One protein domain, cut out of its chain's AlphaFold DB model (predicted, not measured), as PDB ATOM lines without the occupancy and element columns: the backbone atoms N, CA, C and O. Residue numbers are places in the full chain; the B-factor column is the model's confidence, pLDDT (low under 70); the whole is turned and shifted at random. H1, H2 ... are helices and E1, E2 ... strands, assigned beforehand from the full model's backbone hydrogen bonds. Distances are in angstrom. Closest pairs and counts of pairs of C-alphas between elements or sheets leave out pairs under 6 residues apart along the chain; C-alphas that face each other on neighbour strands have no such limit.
ATOM      1  N   PRO A 395     -43.209  43.593 -17.810       89.62
ATOM      2  CA  PRO A 395     -44.296  44.551 -17.539       89.62
ATOM      3  C   PRO A 395     -44.764  44.571 -16.074       89.62
ATOM      4  O   PRO A 395     -45.490  45.473 -15.653       89.62
ATOM      5  N   LEU A 396     -44.397  43.560 -15.282       84.25
ATOM      6  CA  LEU A 396     -44.973  43.340 -13.958       84.25
ATOM      7  C   LEU A 396     -44.225  44.087 -12.854       84.25
ATOM      8  O   LEU A 396     -43.073  43.790 -12.543       84.25
ATOM      9  N   ASP A 397     -44.945  44.971 -12.168       77.06
ATOM     10  CA  ASP A 397     -44.534  45.519 -10.877       77.06
ATOM     11  C   ASP A 397     -44.788  44.489  -9.760       77.06
ATOM     12  O   ASP A 397     -45.814  44.515  -9.071       77.06
ATOM     13  N   ILE A 398     -43.850  43.551  -9.586       72.69
ATOM     14  CA  ILE A 398     -43.965  42.508  -8.555       72.69
ATOM     15  C   ILE A 398     -43.927  43.073  -7.130       72.69
ATOM     16  O   ILE A 398     -44.330  42.365  -6.212       72.69
ATOM     17  N   SER A 399     -43.488  44.323  -6.919       70.50
ATOM     18  CA  SER A 399     -43.406  44.923  -5.577       70.50
ATOM     19  C   SER A 399     -44.780  45.029  -4.905       70.50
ATOM     20  O   SER A 399     -44.891  44.933  -3.686       70.50
ATOM     21  N   ARG A 400     -45.852  45.125  -5.703       71.69
ATOM     22  CA  ARG A 400     -47.244  45.123  -5.226       71.69
ATOM     23  C   ARG A 400     -47.745  43.738  -4.818       71.69
ATOM     24  O   ARG A 400     -48.594  43.636  -3.940       71.69
ATOM     25  N   LEU A 401     -47.243  42.687  -5.467       69.12
ATOM     26  CA  LEU A 401     -47.624  41.290  -5.215       69.12
ATOM     27  C   LEU A 401     -46.750  40.644  -4.128       69.12
ATOM     28  O   LEU A 401     -47.193  39.747  -3.417       69.12
ATOM     29  N   ALA A 402     -45.508  41.109  -4.008       72.81
ATOM     30  CA  ALA A 402     -44.483  40.622  -3.101       72.81
ATOM     31  C   ALA A 402     -43.723  41.811  -2.475       72.81
ATOM     32  O   ALA A 402     -42.545  42.007  -2.781       72.81
ATOM     33  N   PRO A 403     -44.356  42.612  -1.592       73.06
ATOM     34  CA  PRO A 403     -43.715  43.789  -0.988       73.06
ATOM     35  C   PRO A 403     -42.475  43.437  -0.153       73.06
ATOM     36  O   PRO A 403     -41.545  44.230  -0.062       73.06
ATOM     37  N   ASN A 404     -42.414  42.212   0.377       79.94
ATOM     38  CA  ASN A 404     -41.252  41.672   1.088       79.94
ATOM     39  C   ASN A 404     -40.261  40.938   0.153       79.94
ATOM     40  O   ASN A 404     -39.404  40.194   0.628       79.94
ATOM     41  N   GLY A 405     -40.385  41.099  -1.168       77.94
ATOM     42  CA  GLY A 405     -39.560  40.445  -2.184       77.94
ATOM     43  C   GLY A 405     -39.977  39.006  -2.522       77.94
ATOM     44  O   GLY A 405     -40.591  38.295  -1.726       77.94
ATOM     45  N   TYR A 406     -39.600  38.556  -3.725       84.19
ATOM     46  CA  TYR A 406     -39.983  37.254  -4.296       84.19
ATOM     47  C   TYR A 406     -39.664  36.047  -3.390       84.19
ATOM     48  O   TYR A 406     -40.442  35.096  -3.322       84.19
ATOM     49  N   ALA A 407     -38.542  36.081  -2.660       85.81
ATOM     50  CA  ALA A 407     -38.131  34.990  -1.770       85.81
ATOM     51  C   ALA A 407     -39.195  34.652  -0.707       85.81
ATOM     52  O   ALA A 407     -39.399  33.477  -0.394       85.81
ATOM     53  N   ASN A 408     -39.918  35.672  -0.231       86.62
ATOM     54  CA  ASN A 408     -40.925  35.582   0.825       86.62
ATOM     55  C   ASN A 408     -42.342  35.255   0.312       86.62
ATOM     56  O   ASN A 408     -43.282  35.204   1.105       86.62
ATOM     57  N   LEU A 409     -42.523  35.013  -0.993       86.38
ATOM     58  CA  LEU A 409     -43.798  34.529  -1.523       86.38
ATOM     59  C   LEU A 409     -44.090  33.083  -1.075       86.38
ATOM     60  O   LEU A 409     -43.177  32.247  -1.090       86.38
ATOM     61  N   PRO A 410     -45.360  32.746  -0.770       90.44
ATOM     62  CA  PRO A 410     -45.807  31.362  -0.648       90.44
ATOM     63  C   PRO A 410     -45.559  30.576  -1.939       90.44
ATOM     64  O   PRO A 410     -45.607  31.136  -3.036       90.44
ATOM     65  N   GLU A 411     -45.371  29.262  -1.824       91.25
ATOM     66  CA  GLU A 411     -45.015  28.406  -2.964       91.25
ATOM     67  C   GLU A 411     -46.068  28.428  -4.085       91.25
ATOM     68  O   GLU A 411     -45.725  28.472  -5.262       91.25
ATOM     69  N   ALA A 412     -47.355  28.525  -3.735       90.62
ATOM     70  CA  ALA A 412     -48.433  28.717  -4.705       90.62
ATOM     71  C   ALA A 412     -48.278  30.017  -5.522       90.62
ATOM     72  O   ALA A 412     -48.528  30.023  -6.724       90.62
ATOM     73  N   GLY A 413     -47.813  31.106  -4.895       87.94
ATOM     74  CA  GLY A 413     -47.544  32.377  -5.573       87.94
ATOM     75  C   GLY A 413     -46.311  32.312  -6.477       87.94
ATOM     76  O   GLY A 413     -46.338  32.847  -7.583       87.94
ATOM     77  N   LYS A 414     -45.256  31.606  -6.047       89.88
ATOM     78  CA  LYS A 414     -44.062  31.339  -6.868       89.88
ATOM     79  C   LYS A 414     -44.408  30.501  -8.099       89.88
ATOM     80  O   LYS A 414     -44.058  30.893  -9.208       89.88
ATOM     81  N   ASN A 415     -45.163  29.416  -7.923       90.88
ATOM     82  CA  ASN A 415     -45.632  28.577  -9.028       90.88
ATOM     83  C   ASN A 415     -46.531  29.361  -9.992       90.88
ATOM     84  O   ASN A 415     -46.274  29.352 -11.188       90.88
ATOM     85  N   MET A 416     -47.494  30.143  -9.491       89.62
ATOM     86  CA  MET A 416     -48.324  31.008 -10.340       89.62
ATOM     87  C   MET A 416     -47.482  31.990 -11.176       89.62
ATOM     88  O   MET A 416     -47.701  32.110 -12.381       89.62
ATOM     89  N   LEU A 417     -46.507  32.680 -10.571       88.38
ATOM     90  CA  LEU A 417     -45.635  33.627 -11.282       88.38
ATOM     91  C   LEU A 417     -44.709  32.940 -12.299       88.38
ATOM     92  O   LEU A 417     -44.477  33.473 -13.390       88.38
ATOM     93  N   LYS A 418     -44.206  31.753 -11.962       88.69
ATOM     94  CA  LYS A 418     -43.407  30.914 -12.854       88.69
ATOM     95  C   LYS A 418     -44.234  30.442 -14.044       88.69
ATOM     96  O   LYS A 418     -43.832  30.682 -15.175       88.69
ATOM     97  N   ASP A 419     -45.380  29.821 -13.810       87.94
ATOM     98  CA  ASP A 419     -46.156  29.159 -14.860       87.94
ATOM     99  C   ASP A 419     -46.912  30.177 -15.741       87.94
ATOM    100  O   ASP A 419     -47.106  29.935 -16.929       87.94
ATOM    101  N   THR A 420     -47.271  31.353 -15.202       86.94
ATOM    102  CA  THR A 420     -47.959  32.419 -15.964       86.94
ATOM    103  C   THR A 420     -46.995  33.345 -16.715       86.94
ATOM    104  O   THR A 420     -47.353  33.843 -17.781       86.94
ATOM    105  N   PHE A 421     -45.788  33.602 -16.185       86.25
ATOM    106  CA  PHE A 421     -44.887  34.662 -16.684       86.25
ATOM    107  C   PHE A 421     -43.397  34.270 -16.761       86.25
ATOM    108  O   PHE A 421     -42.542  35.121 -17.036       86.25
ATOM    109  N   GLY A 422     -43.037  33.020 -16.464       85.50
ATOM    110  CA  GLY A 422     -41.648  32.550 -16.389       85.50
ATOM    111  C   GLY A 422     -40.830  33.124 -15.223       85.50
ATOM    112  O   GLY A 422     -39.604  33.064 -15.260       85.50
ATOM    113  N   ILE A 423     -41.455  33.745 -14.212       87.25
ATOM    114  CA  ILE A 423     -40.720  34.423 -13.130       87.25
ATOM    115  C   ILE A 423     -40.289  33.416 -12.060       87.25
ATOM    116  O   ILE A 423     -41.120  32.845 -11.362       87.25
ATOM    117  N   THR A 424     -38.977  33.253 -11.900       85.38
ATOM    118  CA  THR A 424     -38.343  32.361 -10.910       85.38
ATOM    119  C   THR A 424     -37.532  33.103  -9.840       85.38
ATOM    120  O   THR A 424     -37.033  32.480  -8.901       85.38
ATOM    121  N   LYS A 425     -37.387  34.427  -9.976       85.50
ATOM    122  CA  LYS A 425     -36.572  35.314  -9.131       85.50
ATOM    123  C   LYS A 425     -37.197  36.710  -9.052       85.50
ATOM    124  O   LYS A 425     -38.126  37.018  -9.793       85.50
ATOM    125  N   SER A 426     -36.685  37.562  -8.164       84.00
ATOM    126  CA  SER A 426     -37.091  38.973  -8.126       84.00
ATOM    127  C   SER A 426     -36.719  39.666  -9.439       84.00
ATOM    128  O   SER A 426     -35.590  39.515  -9.895       84.00
ATOM    129  N   VAL A 427     -37.658  40.412 -10.018       86.31
ATOM    130  CA  VAL A 427     -37.499  41.164 -11.268       86.31
ATOM    131  C   VAL A 427     -38.368  42.422 -11.224       86.31
ATOM    132  O   VAL A 427     -39.534  42.348 -10.836       86.31
ATOM    133  N   LEU A 428     -37.814  43.579 -11.572       88.56
ATOM    134  CA  LEU A 428     -38.534  44.855 -11.558       88.56
ATOM    135  C   LEU A 428     -39.303  45.104 -12.860       88.56
ATOM    136  O   LEU A 428     -39.086  44.458 -13.886       88.56
ATOM    137  N   ARG A 429     -40.234  46.059 -12.826       91.25
ATOM    138  CA  ARG A 429     -40.908  46.550 -14.033       91.25
ATOM    139  C   ARG A 429     -39.883  47.231 -14.952       91.25
ATOM    140  O   ARG A 429     -39.053  47.996 -14.473       91.25
ATOM    141  N   GLY A 430     -39.927  46.913 -16.242       93.19
ATOM    142  CA  GLY A 430     -38.966  47.339 -17.262       93.19
ATOM    143  C   GLY A 430     -37.613  46.626 -17.243       93.19
ATOM    144  O   GLY A 430     -36.787  46.902 -18.108       93.19
ATOM    145  N   GLU A 431     -37.356  45.715 -16.299       94.12
ATOM    146  CA  GLU A 431     -36.096  44.965 -16.263       94.12
ATOM    147  C   GLU A 431     -36.029  43.963 -17.430       94.12
ATOM    148  O   GLU A 431     -36.995  43.242 -17.717       94.12
ATOM    149  N   GLN A 432     -34.877  43.913 -18.100       96.25
ATOM    150  CA  GLN A 432     -34.564  42.974 -19.173       96.25
ATOM    151  C   GLN A 432     -34.660  41.541 -18.652       96.25
ATOM    152  O   GLN A 432     -33.978  41.152 -17.700       96.25
ATOM    153  N   ARG A 433     -35.470  40.715 -19.310       94.56
ATOM    154  CA  ARG A 433     -35.624  39.312 -18.938       94.56
ATOM    155  C   ARG A 433     -34.544  38.442 -19.566       94.56
ATOM    156  O   ARG A 433     -34.168  38.582 -20.726       94.56
ATOM    157  N   THR A 434     -34.094  37.484 -18.769       94.06
ATOM    158  CA  THR A 434     -33.297  36.336 -19.191       94.06
ATOM    159  C   THR A 434     -34.068  35.053 -18.914       94.06
ATOM    160  O   THR A 434     -35.004  35.049 -18.113       94.06
ATOM    161  N   GLU A 435     -33.609  33.959 -19.513       93.06
ATOM    162  CA  GLU A 435     -34.164  32.616 -19.367       93.06
ATOM    163  C   GLU A 435     -35.609  32.539 -19.895       93.06
ATOM    164  O   GLU A 435     -35.937  33.162 -20.906       93.06
ATOM    165  N   TRP A 436     -36.460  31.728 -19.263       93.75
ATOM    166  CA  TRP A 436     -37.820  31.480 -19.721       93.75
ATOM    167  C   TRP A 436     -38.738  32.693 -19.536       93.75
ATOM    168  O   TRP A 436     -38.807  33.323 -18.475       93.75
ATOM    169  N   VAL A 437     -39.494  32.975 -20.590       94.56
ATOM    170  CA  VAL A 437     -40.529  34.003 -20.655       94.56
ATOM    171  C   VAL A 437     -41.798  33.344 -21.176       94.56
ATOM    172  O   VAL A 437     -41.763  32.667 -22.200       94.56
ATOM    173  N   HIS A 438     -42.916  33.565 -20.493       93.06
ATOM    174  CA  HIS A 438     -44.237  33.221 -21.009       93.06
ATOM    175  C   HIS A 438     -44.972  34.516 -21.363       93.06
ATOM    176  O   HIS A 438     -45.084  35.415 -20.525       93.06
ATOM    177  N   TYR A 439     -45.411  34.633 -22.616       92.25
ATOM    178  CA  TYR A 439     -46.025  35.838 -23.180       92.25
ATOM    179  C   TYR A 439     -47.046  35.433 -24.251       92.25
ATOM    180  O   TYR A 439     -46.769  34.570 -25.080       92.25
ATOM    181  N   ASN A 440     -48.246  36.018 -24.215       90.19
ATOM    182  CA  ASN A 440     -49.357  35.727 -25.138       90.19
ATOM    183  C   ASN A 440     -49.648  34.221 -25.359       90.19
ATOM    184  O   ASN A 440     -49.984  33.803 -26.463       90.19
ATOM    185  N   GLY A 441     -49.528  33.401 -24.305       90.56
ATOM    186  CA  GLY A 441     -49.802  31.955 -24.355       90.56
ATOM    187  C   GLY A 441     -48.694  31.100 -24.983       90.56
ATOM    188  O   GLY A 441     -48.905  29.912 -25.215       90.56
ATOM    189  N   ALA A 442     -47.530  31.690 -25.267       95.12
ATOM    190  CA  ALA A 442     -46.370  31.016 -25.834       95.12
ATOM    191  C   ALA A 442     -45.145  31.132 -24.913       95.12
ATOM    192  O   ALA A 442     -44.965  32.118 -24.193       95.12
ATOM    193  N   TRP A 443     -44.285  30.113 -24.961       95.94
ATOM    194  CA  TRP A 443     -43.004  30.090 -24.255       95.94
ATOM    195  C   TRP A 443     -41.869  30.549 -25.164       95.94
ATOM    196  O   TRP A 443     -41.714  30.050 -26.275       95.94
ATOM    197  N   TYR A 444     -41.040  31.443 -24.644       96.94
ATOM    198  CA  TYR A 444     -39.840  31.979 -25.274       96.94
ATOM    199  C   TYR A 444     -38.655  31.777 -24.329       96.94
ATOM    200  O   TYR A 444     -38.828  31.649 -23.111       96.94
ATOM    201  N   TYR A 445     -37.441  31.805 -24.872       96.12
ATOM    202  CA  TYR A 445     -36.222  31.785 -24.070       96.12
ATOM    203  C   TYR A 445     -35.295  32.933 -24.477       96.12
ATOM    204  O   TYR A 445     -34.969  33.102 -25.652       96.12
ATOM    205  N   CYS A 446     -34.881  33.735 -23.501       96.38
ATOM    206  CA  CYS A 446     -33.951  34.847 -23.673       96.38
ATOM    207  C   CYS A 446     -32.575  34.434 -23.139       96.38
ATOM    208  O   CYS A 446     -32.471  33.903 -22.032       96.38
ATOM    209  N   SER A 447     -31.501  34.651 -23.897       95.75
ATOM    210  CA  SER A 447     -30.182  34.117 -23.534       95.75
ATOM    211  C   SER A 447     -29.690  34.669 -22.182       95.75
ATOM    212  O   SER A 447     -29.669  35.888 -22.008       95.75
ATOM    213  N   PRO A 448     -29.296  33.834 -21.199       92.69
ATOM    214  CA  PRO A 448     -28.877  34.324 -19.879       92.69
ATOM    215  C   PRO A 448     -27.556  35.100 -19.908       92.69
ATOM    216  O   PRO A 448     -27.336  35.991 -19.087       92.69
ATOM    217  N   GLU A 449     -26.705  34.795 -20.884       93.81
ATOM    218  CA  GLU A 449     -25.380  35.371 -21.080       93.81
ATOM    219  C   GLU A 449     -25.112  35.560 -22.576       93.81
ATOM    220  O   GLU A 449     -25.751  34.935 -23.425       93.81
ATOM    221  N   LYS A 450     -24.140  36.412 -22.911       94.50
ATOM    222  CA  LYS A 450     -23.683  36.565 -24.293       94.50
ATOM    223  C   LYS A 450     -22.892  35.330 -24.726       94.50
ATOM    224  O   LYS A 450     -22.006  34.874 -24.012       94.50
ATOM    225  N   ASN A 451     -23.170  34.838 -25.925       93.19
ATOM    226  CA  ASN A 451     -22.472  33.719 -26.554       93.19
ATOM    227  C   ASN A 451     -22.261  33.982 -28.059       93.19
ATOM    228  O   ASN A 451     -22.576  35.057 -28.566       93.19
ATOM    229  N   ASN A 452     -21.734  32.998 -28.789       93.31
ATOM    230  CA  ASN A 452     -21.395  33.134 -30.212       93.31
ATOM    231  C   ASN A 452     -22.614  33.296 -31.149       93.31
ATOM    232  O   ASN A 452     -22.429  33.659 -32.307       93.31
ATOM    233  N   ARG A 453     -23.839  32.999 -30.684       93.31
ATOM    234  CA  ARG A 453     -25.091  33.118 -31.460       93.31
ATOM    235  C   ARG A 453     -25.980  34.275 -30.994       93.31
ATOM    236  O   ARG A 453     -26.651  34.878 -31.825       93.31
ATOM    237  N   PHE A 454     -26.003  34.560 -29.691       95.69
ATOM    238  CA  PHE A 454     -26.973  35.464 -29.069       95.69
ATOM    239  C   PHE A 454     -26.312  36.401 -28.047       95.69
ATOM    240  O   PHE A 454     -25.448  35.978 -27.275       95.69
ATOM    241  N   ASP A 455     -26.743  37.662 -28.010       96.06
ATOM    242  CA  ASP A 455     -26.407  38.587 -26.922       96.06
ATOM    243  C   ASP A 455     -27.209  38.266 -25.642       96.06
ATOM    244  O   ASP A 455     -28.241  37.592 -25.680       96.06
ATOM    245  N   LYS A 456     -26.756  38.774 -24.488       95.50
ATOM    246  CA  LYS A 456     -27.481  38.621 -23.216       95.50
ATOM    247  C   LYS A 456     -28.879  39.249 -23.314       95.50
ATOM    248  O   LYS A 456     -29.023  40.398 -23.723       95.50
ATOM    249  N   GLY A 457     -29.891  38.484 -22.915       95.56
ATOM    250  CA  GLY A 457     -31.311  38.822 -22.993       95.56
ATOM    251  C   GLY A 457     -31.920  38.710 -24.394       95.56
ATOM    252  O   GLY A 457     -33.120  38.930 -24.534       95.56
ATOM    253  N   GLN A 458     -31.141  38.369 -25.428       97.62
ATOM    254  CA  GLN A 458     -31.676  38.195 -26.778       97.62
ATOM    255  C   GLN A 458     -32.533  36.925 -26.842       97.62
ATOM    256  O   GLN A 458     -32.106  35.854 -26.400       97.62
ATOM    257  N   MET A 459     -33.724  37.042 -27.423       97.75
ATOM    258  CA  MET A 459     -34.608  35.929 -27.759       97.75
ATOM    259  C   MET A 459     -33.892  34.938 -28.683       97.75
ATOM    260  O   MET A 459     -33.303  35.331 -29.696       97.75
ATOM    261  N   VAL A 460     -33.927  33.654 -28.332       96.62
ATOM    262  CA  VAL A 460     -33.267  32.601 -29.111       96.62
ATOM    263  C   VAL A 460     -34.176  32.055 -30.215       96.62
ATOM    264  O   VAL A 460     -35.394  32.011 -30.072       96.62
ATOM    265  N   THR A 461     -33.565  31.590 -31.303       96.44
ATOM    266  CA  THR A 461     -34.244  30.935 -32.431       96.44
ATOM    267  C   THR A 461     -33.488  29.678 -32.873       96.44
ATOM    268  O   THR A 461     -32.273  29.543 -32.662       96.44
ATOM    269  N   GLY A 462     -34.204  28.739 -33.492       95.56
ATOM    270  CA  GLY A 462     -33.681  27.434 -33.890       95.56
ATOM    271  C   GLY A 462     -33.461  26.493 -32.703       95.56
ATOM    272  O   GLY A 462     -34.103  26.606 -31.662       95.56
ATOM    273  N   GLU A 463     -32.548  25.538 -32.862       95.56
ATOM    274  CA  GLU A 463     -32.245  24.547 -31.827       95.56
ATOM    275  C   GLU A 463     -31.263  25.093 -30.775       95.56
ATOM    276  O   GLU A 463     -30.223  25.675 -31.123       95.56
ATOM    277  N   VAL A 464     -31.593  24.907 -29.492       93.81
ATOM    278  CA  VAL A 464     -30.778  25.322 -28.338       93.81
ATOM    279  C   VAL A 464     -30.854  24.276 -27.221       93.81
ATOM    280  O   VAL A 464     -31.933  23.862 -26.801       93.81
ATOM    281  N   ALA A 465     -29.695  23.878 -26.695       92.25
ATOM    282  CA  ALA A 465     -29.585  23.026 -25.515       92.25
ATOM    283  C   ALA A 465     -29.614  23.883 -24.237       92.25
ATOM    284  O   ALA A 465     -28.741  24.729 -24.040       92.25
ATOM    285  N   ILE A 466     -30.606  23.670 -23.369       90.75
ATOM    286  CA  ILE A 466     -30.810  24.451 -22.139       90.75
ATOM    287  C   ILE A 466     -30.614  23.543 -20.923       90.75
ATOM    288  O   ILE A 466     -31.225  22.477 -20.814       90.75
ATOM    289  N   LYS A 467     -29.764  23.985 -19.992       86.88
ATOM    290  CA  LYS A 467     -29.508  23.321 -18.710       86.88
ATOM    291  C   LYS A 467     -30.538  23.780 -17.674       86.88
ATOM    292  O   LYS A 467     -30.692  24.979 -17.457       86.88
ATOM    293  N   ASN A 468     -31.244  22.844 -17.043       78.44
ATOM    294  CA  ASN A 468     -32.185  23.148 -15.963       78.44
ATOM    295  C   ASN A 468     -31.470  23.311 -14.603       78.44
ATOM    296  O   ASN A 468     -30.268  23.070 -14.480       78.44
ATOM    297  N   SER A 469     -32.215  23.689 -13.562       70.38
ATOM    298  CA  SER A 469     -31.690  23.896 -12.200       70.38
ATOM    299  C   SER A 469     -31.114  22.637 -11.537       70.38
ATOM    300  O   SER A 469     -30.248  22.756 -10.677       70.38
ATOM    301  N   ALA A 470     -31.535  21.437 -11.954       77.56
ATOM    302  CA  ALA A 470     -30.948  20.162 -11.524       77.56
ATOM    303  C   ALA A 470     -29.673  19.789 -12.311       77.56
ATOM    304  O   ALA A 470     -29.034  18.780 -12.028       77.56
ATOM    305  N   GLY A 471     -29.298  20.594 -13.307       82.12
ATOM    306  CA  GLY A 471     -28.126  20.395 -14.149       82.12
ATOM    307  C   GLY A 471     -28.348  19.534 -15.393       82.12
ATOM    308  O   GLY A 471     -27.407  19.373 -16.173       82.12
ATOM    309  N   ASN A 472     -29.567  19.042 -15.620       88.25
ATOM    310  CA  ASN A 472     -29.919  18.242 -16.792       88.25
ATOM    311  C   ASN A 472     -30.064  19.137 -18.025       88.25
ATOM    312  O   ASN A 472     -30.656  20.215 -17.950       88.25
ATOM    313  N   ILE A 473     -29.570  18.674 -19.172       91.00
ATOM    314  CA  ILE A 473     -29.673  19.380 -20.452       91.00
ATOM    315  C   ILE A 473     -30.859  18.804 -21.240       91.00
ATOM    316  O   ILE A 473     -30.901  17.599 -21.477       91.00
ATOM    317  N   LYS A 474     -31.807  19.656 -21.656       92.19
ATOM    318  CA  LYS A 474     -32.864  19.330 -22.637       92.19
ATOM    319  C   LYS A 474     -32.667  20.213 -23.872       92.19
ATOM    320  O   LYS A 474     -32.363  21.400 -23.744       92.19
ATOM    321  N   THR A 475     -32.833  19.631 -25.056       94.19
ATOM    322  CA  THR A 475     -32.829  20.367 -26.325       94.19
ATOM    323  C   THR A 475     -34.223  20.910 -26.614       94.19
ATOM    324  O   THR A 475     -35.216  20.183 -26.528       94.19
ATOM    325  N   TYR A 476     -34.287  22.191 -26.961       95.56
ATOM    326  CA  TYR A 476     -35.512  22.898 -27.306       95.56
ATOM    327  C   TYR A 476     -35.407  23.481 -28.713       95.56
ATOM    328  O   TYR A 476     -34.333  23.913 -29.141       95.56
ATOM    329  N   HIS A 477     -36.533  23.500 -29.417       96.38
ATOM    330  CA  HIS A 477     -36.664  24.043 -30.761       96.38
ATOM    331  C   HIS A 477     -37.534  25.297 -30.700       96.38
ATOM    332  O   HIS A 477     -38.681  25.252 -30.250       96.38
ATOM    333  N   PHE A 478     -36.973  26.417 -31.139       97.12
ATOM    334  CA  PHE A 478     -37.654  27.702 -31.219       97.12
ATOM    335  C   PHE A 478     -37.856  28.061 -32.692       97.12
ATOM    336  O   PHE A 478     -36.924  27.929 -33.492       97.12
ATOM    337  N   ASN A 479     -39.060  28.487 -33.070       95.94
ATOM    338  CA  ASN A 479     -39.345  28.895 -34.446       95.94
ATOM    339  C   ASN A 479     -38.665  30.247 -34.788       95.94
ATOM    340  O   ASN A 479     -37.919  30.811 -33.984       95.94
TER     341      ASN A 479
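Overview. This is residues 395 to 479 of the 487 residues of an uncharacterized protein of Bacillus thuringiensis (UniProt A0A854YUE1). What shape? Amid little regular structure, hairpin E1-E2 sits between H1 and hairpin E3-E4. What builds it? The 85 printed residues include H1, E1, E2, E3 and E4, in that order, holding 33; the class is mixed, both sheets antiparallel. The whole is compact, with radius of gyration of the C-alphas 13.8 A and spans 38 by 27 by 23 A.

Along the chain. Which strands? E1 is residues 435 to 439, E2 442 to 446, E3 462 to 467, E4 473 to 478. Which helix? H1, residues 411 to 421, runs 15.1 A from C-alpha (-45.015, 28.406, -2.964) to (-44.887, 34.662, -16.684).

Arrangement. What pairs? N 437 and O 444 of E1 and E2, and N 464 and O 476 of E3 and E4, are within hydrogen-bond range, each 2.9 A. What is near? The closest C-alphas of H1 and E1, Phe 421 and His 438, are 4.6 A apart; of E2 and E4, Tyr 444 and Phe 478, 7.6 A.

Size, cuts and confidence. Any cut? The printed part has no cut. Weak spots? Residue 401 is under pLDDT 70.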